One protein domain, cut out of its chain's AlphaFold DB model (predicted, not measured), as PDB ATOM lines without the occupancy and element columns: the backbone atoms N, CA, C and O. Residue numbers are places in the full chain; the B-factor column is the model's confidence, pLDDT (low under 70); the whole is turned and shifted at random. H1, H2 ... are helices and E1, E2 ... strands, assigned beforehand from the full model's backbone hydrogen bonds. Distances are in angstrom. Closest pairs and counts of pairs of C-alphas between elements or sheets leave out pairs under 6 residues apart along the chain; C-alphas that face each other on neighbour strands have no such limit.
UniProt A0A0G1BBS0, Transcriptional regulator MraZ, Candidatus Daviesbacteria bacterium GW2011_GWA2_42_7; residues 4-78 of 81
ATOM      1  N   SER A   4     125.159 153.680 120.897       70.94
ATOM      2  CA  SER A   4     123.738 153.761 120.556       70.94
ATOM      3  C   SER A   4     123.449 152.890 119.323       70.94
ATOM      4  O   SER A   4     124.309 152.686 118.457       70.94
ATOM      5  N   ALA A   5     122.229 152.356 119.221       68.62
ATOM      6  CA  ALA A   5     121.816 151.570 118.057       68.62
ATOM      7  C   ALA A   5     122.020 152.349 116.740       68.62
ATOM      8  O   ALA A   5     122.540 151.799 115.770       68.62
ATOM      9  N   THR A   6     121.755 153.659 116.760       77.19
ATOM     10  CA  THR A   6     121.938 154.566 115.621       77.19
ATOM     11  C   THR A   6     123.402 154.726 115.193       77.19
ATOM     12  O   THR A   6     123.693 154.771 113.998       77.19
ATOM     13  N   GLU A   7     124.360 154.745 116.123       80.25
ATOM     14  CA  GLU A   7     125.793 154.815 115.794       80.25
ATOM     15  C   GLU A   7     126.313 153.525 115.149       80.25
ATOM     16  O   GLU A   7     127.182 153.558 114.266       80.25
ATOM     17  N   ARG A   8     125.790 152.372 115.585       83.12
ATOM     18  CA  ARG A   8     126.125 151.069 115.000       83.12
ATOM     19  C   ARG A   8     125.569 150.950 113.585       83.12
ATOM     20  O   ARG A   8     126.344 150.650 112.680       83.12
ATOM     21  N   GLU A   9     124.292 151.262 113.396       83.00
ATOM     22  CA  GLU A   9     123.630 151.262 112.087       83.00
ATOM     23  C   GLU A   9     124.324 152.208 111.100       83.00
ATOM     24  O   GLU A   9     124.644 151.811 109.982       83.00
ATOM     25  N   ALA A  10     124.667 153.427 111.530       80.00
ATOM     26  CA  ALA A  10     125.374 154.386 110.684       80.00
ATOM     27  C   ALA A  10     126.766 153.889 110.254       80.00
ATOM     28  O   ALA A  10     127.212 154.150 109.136       80.00
ATOM     29  N   ARG A  11     127.484 153.171 111.128       85.06
ATOM     30  CA  ARG A  11     128.795 152.592 110.797       85.06
ATOM     31  C   ARG A  11     128.681 151.442 109.805       85.06
ATOM     32  O   ARG A  11     129.508 151.364 108.899       85.06
ATOM     33  N   ASP A  12     127.702 150.566 109.979       85.88
ATOM     34  CA  ASP A  12     127.512 149.432 109.075       85.88
ATOM     35  C   ASP A  12     126.996 149.905 107.709       85.88
ATOM     36  O   ASP A  12     127.491 149.437 106.684       85.88
ATOM     37  N   LEU A  13     126.149 150.940 107.677       78.75
ATOM     38  CA  LEU A  13     125.771 151.626 106.443       78.75
ATOM     39  C   LEU A  13     126.984 152.251 105.741       78.75
ATOM     40  O   LEU A  13     127.173 152.033 104.549       78.75
ATOM     41  N   ARG A  14     127.847 152.980 106.464       78.69
ATOM     42  CA  ARG A  14     129.082 153.536 105.879       78.69
ATOM     43  C   ARG A  14     129.966 152.449 105.281       78.69
ATOM     44  O   ARG A  14     130.449 152.613 104.170       78.69
ATOM     45  N   ARG A  15     130.172 151.336 105.992       85.19
ATOM     46  CA  ARG A  15     130.956 150.201 105.479       85.19
ATOM     47  C   ARG A  15     130.350 149.640 104.205       85.19
ATOM     48  O   ARG A  15     131.087 149.432 103.253       85.19
ATOM     49  N   TYR A  16     129.035 149.441 104.185       80.81
ATOM     50  CA  TYR A  16     128.327 148.976 103.000       80.81
ATOM     51  C   TYR A  16     128.520 149.937 101.818       80.81
ATOM     52  O   TYR A  16     128.954 149.508 100.752       80.81
ATOM     53  N   LEU A  17     128.304 151.239 102.029       72.69
ATOM     54  CA  LEU A  17     128.456 152.269 100.999       72.69
ATOM     55  C   LEU A  17     129.882 152.347 100.455       72.69
ATOM     56  O   LEU A  17     130.076 152.289  99.246       72.69
ATOM     57  N   PHE A  18     130.884 152.419 101.331       78.19
ATOM     58  CA  PHE A  18     132.279 152.493 100.899       78.19
ATOM     59  C   PHE A  18     132.786 151.178 100.309       78.19
ATOM     60  O   PHE A  18     133.656 151.207  99.449       78.19
ATOM     61  N   SER A  19     132.237 150.029 100.718       82.38
ATOM     62  CA  SER A  19     132.545 148.747 100.069       82.38
ATOM     63  C   SER A  19     131.953 148.628  98.665       82.38
ATOM     64  O   SER A  19     132.432 147.819  97.883       82.38
ATOM     65  N   ALA A  20     130.921 149.421  98.362       77.56
ATOM     66  CA  ALA A  20     130.263 149.471  97.062       77.56
ATOM     67  C   ALA A  20     130.760 150.632  96.180       77.56
ATOM     68  O   ALA A  20     130.230 150.831  95.088       77.56
ATOM     69  N   ALA A  21     131.730 151.421  96.654       84.44
ATOM     70  CA  ALA A  21     132.356 152.461  95.852       84.44
ATOM     71  C   ALA A  21     133.237 151.806  94.783       84.44
ATOM     72  O   ALA A  21     134.172 151.073  95.101       84.44
ATOM     73  N   GLU A  22     132.931 152.078  93.520       85.31
ATOM     74  CA  GLU A  22     133.608 151.482  92.373       85.31
ATOM     75  C   GLU A  22     133.988 152.566  91.367       85.31
ATOM     76  O   GLU A  22     133.263 153.547  91.177       85.31
ATOM     77  N   GLU A  23     135.131 152.385  90.710       89.69
ATOM     78  CA  GLU A  23     135.517 153.210  89.571       89.69
ATOM     79  C   GLU A  23     134.708 152.778  88.345       89.69
ATOM     80  O   GLU A  23     134.682 151.599  87.985       89.69
ATOM     81  N   VAL A  24     134.046 153.735  87.695       92.19
ATOM     82  CA  VAL A  24     133.267 153.492  86.478       92.19
ATOM     83  C   VAL A  24     133.846 154.288  85.319       92.19
ATOM     84  O   VAL A  24     134.133 155.478  85.431       92.19
ATOM     85  N   GLY A  25     134.015 153.616  84.184       94.38
ATOM     86  CA  GLY A  25     134.389 154.263  82.934       94.38
ATOM     87  C   GLY A  25     133.175 154.880  82.244       94.38
ATOM     88  O   GLY A  25     132.063 154.352  82.326       94.38
ATOM     89  N   LEU A  26     133.410 155.972  81.521       95.94
ATOM     90  CA  LEU A  26     132.443 156.529  80.583       95.94
ATOM     91  C   LEU A  26     132.650 155.904  79.203       95.94
ATOM     92  O   LEU A  26     133.784 155.726  78.754       95.94
ATOM     93  N   ASP A  27     131.555 155.592  78.518       95.62
ATOM     94  CA  ASP A  27     131.609 155.247  77.102       95.62
ATOM     95  C   ASP A  27     131.823 156.495  76.222       95.62
ATOM     96  O   ASP A  27     131.877 157.631  76.697       95.62
ATOM     97  N   SER A  28     131.932 156.299  74.906       96.75
ATOM     98  CA  SER A  28     132.146 157.391  73.944       96.75
ATOM     99  C   SER A  28     131.008 158.419  73.881       96.75
ATOM    100  O   SER A  28     131.189 159.481  73.293       96.75
ATOM    101  N   GLN A  29     129.847 158.117  74.466       97.44
ATOM    102  CA  GLN A  29     128.697 159.014  74.563       97.44
ATOM    103  C   GLN A  29     128.590 159.666  75.951       97.44
ATOM    104  O   GLN A  29     127.605 160.347  76.226       97.44
ATOM    105  N   GLY A  30     129.580 159.467  76.827       93.44
ATOM    106  CA  GLY A  30     129.574 160.016  78.180       93.44
ATOM    107  C   GLY A  30     128.605 159.303  79.124       93.44
ATOM    108  O   GLY A  30     128.172 159.896  80.109       93.44
ATOM    109  N   ARG A  31     128.232 158.050  78.836       95.44
ATOM    110  CA  ARG A  31     127.352 157.248  79.695       95.44
ATOM    111  C   ARG A  31     128.181 156.332  80.583       95.44
ATOM    112  O   ARG A  31     129.198 155.803  80.144       95.44
ATOM    113  N   PHE A  32     127.707 156.081  81.796       93.56
ATOM    114  CA  PHE A  32     128.246 155.060  82.693       93.56
ATOM    115  C   PHE A  32     127.122 154.158  83.198       93.56
ATOM    116  O   PHE A  32     125.943 154.517  83.158       93.56
ATOM    117  N   VAL A  33     127.496 152.977  83.680       93.12
ATOM    118  CA  VAL A  33     126.570 152.045  84.323       93.12
ATOM    119  C   VAL A  33     126.681 152.228  85.828       93.12
ATOM    120  O   VAL A  33     127.768 152.110  86.384       93.12
ATOM    121  N   ILE A  34     125.554 152.496  86.488       92.19
ATOM    122  CA  ILE A  34     125.500 152.536  87.951       92.19
ATOM    123  C   ILE A  34     125.630 151.094  88.476       92.19
ATOM    124  O   ILE A  34     124.810 150.245  88.105       92.19
ATOM    125  N   PRO A  35     126.613 150.792  89.346       90.94
ATOM    126  CA  PRO A  35     126.740 149.481  89.970       90.94
ATOM    127  C   PRO A  35     125.447 149.054  90.674       90.94
ATOM    128  O   PRO A  35     124.817 149.827  91.401       90.94
ATOM    129  N   LYS A  36     125.055 147.786  90.497       89.75
ATOM    130  CA  LYS A  36     123.790 147.241  91.022       89.75
ATOM    131  C   LYS A  36     123.578 147.478  92.531       89.75
ATOM    132  O   LYS A  36     122.449 147.802  92.898       89.75
ATOM    133  N   PRO A  37     124.591 147.348  93.414       88.19
ATOM    134  CA  PRO A  37     124.413 147.644  94.837       88.19
ATOM    135  C   PRO A  37     124.002 149.099  95.100       88.19
ATOM    136  O   PRO A  37     123.105 149.342  95.905       88.19
ATOM    137  N   LEU A  38     124.598 150.054  94.376       88.44
ATOM    138  CA  LEU A  38     124.290 151.481  94.505       88.44
ATOM    139  C   LEU A  38     122.895 151.808  93.960       88.44
ATOM    140  O   LEU A  38     122.164 152.581  94.576       88.44
ATOM    141  N   LEU A  39     122.488 151.152  92.869       91.69
ATOM    142  CA  LEU A  39     121.134 151.260  92.317       91.69
ATOM    143  C   LEU A  39     120.074 150.798  93.329       91.69
ATOM    144  O   LEU A  39     119.092 151.501  93.561       91.69
ATOM    145  N   LEU A  40     120.293 149.645  93.977       89.56
ATOM    146  CA  LEU A  40     119.392 149.114  95.007       89.56
ATOM    147  C   LEU A  40     119.353 149.999  96.256       89.56
ATOM    148  O   LEU A  40     118.279 150.220  96.815       89.56
ATOM    149  N   TYR A  41     120.510 150.510  96.681       87.44
ATOM    150  CA  TYR A  41     120.614 151.427  97.812       87.44
ATOM    151  C   TYR A  41     119.813 152.714  97.577       87.44
ATOM    152  O   TYR A  41     118.979 153.082  98.406       87.44
ATOM    153  N   ALA A  42     120.027 153.356  96.428       90.00
ATOM    154  CA  ALA A  42     119.369 154.605  96.057       90.00
ATOM    155  C   ALA A  42     117.921 154.410  95.563       90.00
ATOM    156  O   ALA A  42     117.218 155.392  95.340       90.00
ATOM    157  N   LYS A  43     117.462 153.153  95.429       93.62
ATOM    158  CA  LYS A  43     116.122 152.774  94.942       93.62
ATOM    159  C   LYS A  43     115.791 153.379  93.573       93.62
ATOM    160  O   LYS A  43     114.634 153.698  93.307       93.62
ATOM    161  N   LEU A  44     116.800 153.521  92.716       94.94
ATOM    162  CA  LEU A  44     116.624 154.073  91.374       94.94
ATOM    163  C   LEU A  44     115.875 153.067  90.491       94.94
ATOM    164  O   LEU A  44     116.094 151.857  90.587       94.94
ATOM    165  N   GLN A  45     114.997 153.584  89.636       92.06
ATOM    166  CA  GLN A  45     114.262 152.809  88.638       92.06
ATOM    167  C   GLN A  45     114.516 153.417  87.255       92.06
ATOM    168  O   GLN A  45     115.671 153.572  86.863       92.06
ATOM    169  N   ASP A  46     113.457 153.768  86.531       93.19
ATOM    170  CA  ASP A  46     113.536 154.217  85.142       93.19
ATOM    171  C   ASP A  46     113.948 155.692  85.015       93.19
ATOM    172  O   ASP A  46     114.538 156.092  84.013       93.19
ATOM    173  N   GLU A  47     113.668 156.497  86.042       95.00
ATOM    174  CA  GLU A  47     113.964 157.927  86.078       95.00
ATOM    175  C   GLU A  47     114.886 158.274  87.244       95.00
ATOM    176  O   GLU A  47     114.819 157.679  88.324       95.00
ATOM    177  N   VAL A  48     115.737 159.276  87.024       96.50
ATOM    178  CA  VAL A  48     116.670 159.798  88.024       96.50
ATOM    179  C   VAL A  48     116.724 161.320  87.957       96.50
ATOM    180  O   VAL A  48     116.537 161.915  86.895       96.50
ATOM    181  N   VAL A  49     117.028 161.953  89.086       97.19
ATOM    182  CA  VAL A  49     117.389 163.371  89.158       97.19
ATOM    183  C   VAL A  49     118.893 163.475  89.375       97.19
ATOM    184  O   VAL A  49     119.430 162.871  90.300       97.19
ATOM    185  N   LEU A  50     119.566 164.251  88.523       96.12
ATOM    186  CA  LEU A  50     120.976 164.601  88.679       96.12
ATOM    187  C   LEU A  50     121.094 165.989  89.300       96.12
ATOM    188  O   LEU A  50     120.536 166.953  88.774       96.12
ATOM    189  N   VAL A  51     121.840 166.091  90.398       96.69
ATOM    190  CA  VAL A  51     122.052 167.346  91.128       96.69
ATOM    191  C   VAL A  51     123.546 167.605  91.241       96.69
ATOM    192  O   VAL A  51     124.282 166.760  91.735       96.69
ATOM    193  N   GLY A  52     124.010 168.765  90.784       95.94
ATOM    194  CA  GLY A  52     125.386 169.201  91.018       95.94
ATOM    195  C   GLY A  52     125.513 169.878  92.382       95.94
ATOM    196  O   GLY A  52     124.747 170.792  92.677       95.94
ATOM    197  N   THR A  53     126.492 169.464  93.183       94.50
ATOM    198  CA  THR A  53     126.774 170.025  94.520       94.50
ATOM    199  C   THR A  53     128.081 170.825  94.562       94.50
ATOM    200  O   THR A  53     128.433 171.403  95.586       94.50
ATOM    201  N   GLY A  54     128.769 170.925  93.419       95.50
ATOM    202  CA  GLY A  54     129.980 171.718  93.220       95.50
ATOM    203  C   GLY A  54     131.203 170.843  92.957       95.50
ATOM    204  O   GLY A  54     131.780 170.921  91.877       95.50
ATOM    205  N   ASP A  55     131.576 170.002  93.921       94.88
ATOM    206  CA  ASP A  55     132.723 169.082  93.841       94.88
ATOM    207  C   ASP A  55     132.347 167.675  93.346       94.88
ATOM    208  O   ASP A  55     133.211 166.912  92.916       94.88
ATOM    209  N   HIS A  56     131.057 167.345  93.362       93.31
ATOM    210  CA  HIS A  56     130.508 166.119  92.801       93.31
ATOM    211  C   HIS A  56     129.091 166.348  92.260       93.31
ATOM    212  O   HIS A  56     128.543 167.457  92.275       93.31
ATOM    213  N   PHE A  57     128.508 165.277  91.732       95.06
ATOM    214  CA  PHE A  57     127.087 165.208  91.446       95.06
ATOM    215  C   PHE A  57     126.459 164.081  92.256       95.06
ATOM    216  O   PHE A  57     127.094 163.069  92.554       95.06
ATOM    217  N   GLU A  58     125.190 164.255  92.576       94.81
ATOM    218  CA  GLU A  58     124.364 163.270  93.244       94.81
ATOM    219  C   GLU A  58     123.320 162.731  92.264       94.81
ATOM    220  O   GLU A  58     122.812 163.457  91.401       94.81
ATOM    221  N   VAL A  59     122.991 161.448  92.409       95.06
ATOM    222  CA  VAL A  59     121.937 160.775  91.644       95.06
ATOM    223  C   VAL A  59     120.823 160.391  92.605       95.06
ATOM    224  O   VAL A  59     121.056 159.648  93.558       95.06
ATOM    225  N   TRP A  60     119.615 160.870  92.338       96.31
ATOM    226  CA  TRP A  60     118.474 160.702  93.228       96.31
ATOM    227  C   TRP A  60     117.299 160.013  92.544       96.31
ATOM    228  O   TRP A  60     117.016 160.250  91.370       96.31
ATOM    229  N   ASP A  61     116.551 159.233  93.326       96.94
ATOM    230  CA  ASP A  61     115.168 158.888  92.997       96.94
ATOM    231  C   ASP A  61     114.321 160.181  92.979       96.94
ATOM    232  O   ASP A  61     114.362 160.943  93.958       96.94
ATOM    233  N   PRO A  62     113.533 160.448  91.917       96.69
ATOM    234  CA  PRO A  62     112.750 161.677  91.801       96.69
ATOM    235  C   PRO A  62     111.800 161.926  92.978       96.69
ATOM    236  O   PRO A  62     111.652 163.065  93.433       96.69
ATOM    237  N   GLY A  63     111.175 160.872  93.513       95.62
ATOM    238  CA  GLY A  63     110.258 160.991  94.646       95.62
ATOM    239  C   GLY A  63     110.969 161.403  95.934       95.62
ATOM    240  O   GLY A  63     110.466 162.229  96.700       95.62
ATOM    241  N   SER A  64     112.152 160.841  96.168       95.00
ATOM    242  CA  SER A  64     113.003 161.141  97.319       95.00
ATOM    243  C   SER A  64     113.565 162.559  97.245       95.00
ATOM    244  O   SER A  64     113.465 163.297  98.226       95.00
ATOM    245  N   TRP A  65     114.048 162.977  96.071       96.06
ATOM    246  CA  TRP A  65     114.496 164.351  95.842       96.06
ATOM    247  C   TRP A  65     113.371 165.361  96.076       96.06
ATOM    248  O   TRP A  65     113.539 166.325  96.821       96.06
ATOM    249  N   LYS A  66     112.181 165.104  95.516       95.44
ATOM    250  CA  LYS A  66     111.026 165.983  95.708       95.44
ATOM    251  C   LYS A  66     110.686 166.161  97.189       95.44
ATOM    252  O   LYS A  66     110.448 167.281  97.624       95.44
ATOM    253  N   LYS A  67     110.675 165.080  97.975       95.69
ATOM    254  CA  LYS A  67     110.408 165.157  99.423       95.69
ATOM    255  C   LYS A  67     111.447 166.001 100.157       95.69
ATOM    256  O   LYS A  67     111.080 166.756 101.056       95.69
ATOM    257  N   LEU A  68     112.719 165.872  99.784       93.81
ATOM    258  CA  LEU A  68     113.805 166.658 100.363       93.81
ATOM    259  C   LEU A  68     113.616 168.152 100.061       93.81
ATOM    260  O   LEU A  68     113.578 168.960 100.984       93.81
ATOM    261  N   VAL A  69     113.399 168.507  98.792       94.19
ATOM    262  CA  VAL A  69     113.145 169.894  98.370       94.19
ATOM    263  C   VAL A  69     111.890 170.461  99.037       94.19
ATOM    264  O   VAL A  69     111.925 171.571  99.560       94.19
ATOM    265  N   ASP A  70     110.799 169.692  99.090       94.69
ATOM    266  CA  ASP A  70     109.564 170.095  99.771       94.69
ATOM    267  C   ASP A  70     109.795 170.352 101.273       94.69
ATOM    268  O   ASP A  70     109.113 171.190 101.861       94.69
ATOM    269  N   THR A  71     110.723 169.625 101.908       94.06
ATOM    270  CA  THR A  71     111.072 169.818 103.325       94.06
ATOM    271  C   THR A  71     111.770 171.159 103.528       94.06
ATOM    272  O   THR A  71     111.368 171.919 104.407       94.06
ATOM    273  N   PHE A  72     112.741 171.500 102.680       87.31
ATOM    274  CA  PHE A  72     113.419 172.799 102.744       87.31
ATOM    275  C   PHE A  72     112.481 173.963 102.406       87.31
ATOM    276  O   PHE A  72     112.439 174.949 103.136       87.31
ATOM    277  N   ALA A  73     111.642 173.809 101.381       85.25
ATOM    278  CA  ALA A  73     110.665 174.826 100.991       85.25
ATOM    279  C   ALA A  73     109.586 175.087 102.061       85.25
ATOM    280  O   ALA A  73     108.938 176.135 102.053       85.25
ATOM    281  N   LYS A  74     109.344 174.125 102.962       78.50
ATOM    282  CA  LYS A  74     108.461 174.299 104.125       78.50
ATOM    283  C   LYS A  74     109.185 174.943 105.304       78.50
ATOM    284  O   LYS A  74     108.585 175.799 105.941       78.50
ATOM    285  N   GLY A  75     110.449 174.589 105.546       63.88
ATOM    286  CA  GLY A  75     111.267 175.196 106.603       63.88
ATOM    287  C   GLY A  75     111.425 176.711 106.448       63.88
ATOM    288  O   GLY A  75     111.279 177.437 107.418       63.88
ATOM    289  N   GLU A  76     111.584 177.211 105.219       57.75
ATOM    290  CA  GLU A  76     111.657 178.662 104.951       57.75
ATOM    291  C   GLU A  76     110.358 179.429 105.258       57.75
ATOM    292  O   GLU A  76     110.381 180.652 105.391       57.75
ATOM    293  N   LYS A  77     109.210 178.744 105.357       55.31
ATOM    294  CA  LYS A  77     107.926 179.388 105.673       55.31
ATOM    295  C   LYS A  77     107.671 179.537 107.171       55.31
ATOM    296  O   LYS A  77     106.870 180.395 107.530       55.31
ATOM    297  N   ASP A  78     108.338 178.753 108.013       53.59
ATOM    298  CA  ASP A  78     108.154 178.791 109.470       53.59
ATOM    299  C   ASP A  78     109.071 179.824 110.161       53.59
ATOM    300  O   ASP A  78     108.783 180.233 111.282       53.59
TER     301      ASP A  78
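This is residues 4 to 78 of the 81 residues of the protein "Transcriptional regulator MraZ" of Candidatus Daviesbacteria bacterium GW2011_GWA2_42_7 (UniProt A0A0G1BBS0). The small hairpin of E1 and E2, with helix H2 near one end, forms the middle of a loose, open frame; residues 5 to 15 of H1 and 67 to 78 of H3 stick out. The printed part has 75 residues with three named helices and two antiparallel strands, ordered H1, H2, E1, E2, H3, mostly helix. The radius of gyration of the C-alphas is 15.4 A, the spans 48 by 34 by 25 A.

Find E1 at residues 49 to 52, E2 at 57 to 60, H2 at 36 to 42. H3, residues 62 to 78, runs 25.0 A to C-alpha 78 at (108.154, 178.791, 109.470). H1, residues 5 to 19, runs 21.1 A from C-alpha 5 at (121.816, 151.570, 118.057).

In the hairpin, N 49 and O 60 are 2.8 A apart, within hydrogen-bond range. The closest C-alphas of E1 and H3, Val 49 and Pro 62, are 5.6 A apart. H1 and H2 are close but not clearly touching, C-alphas 17 and 38 being 7.8 A apart. Every O i to N i+4 pair is within range in H1 and H2, 11 of 13 in H3.

The H1 to H2 link is long; pLDDT is under 70 at residues 5 and 75 to 78.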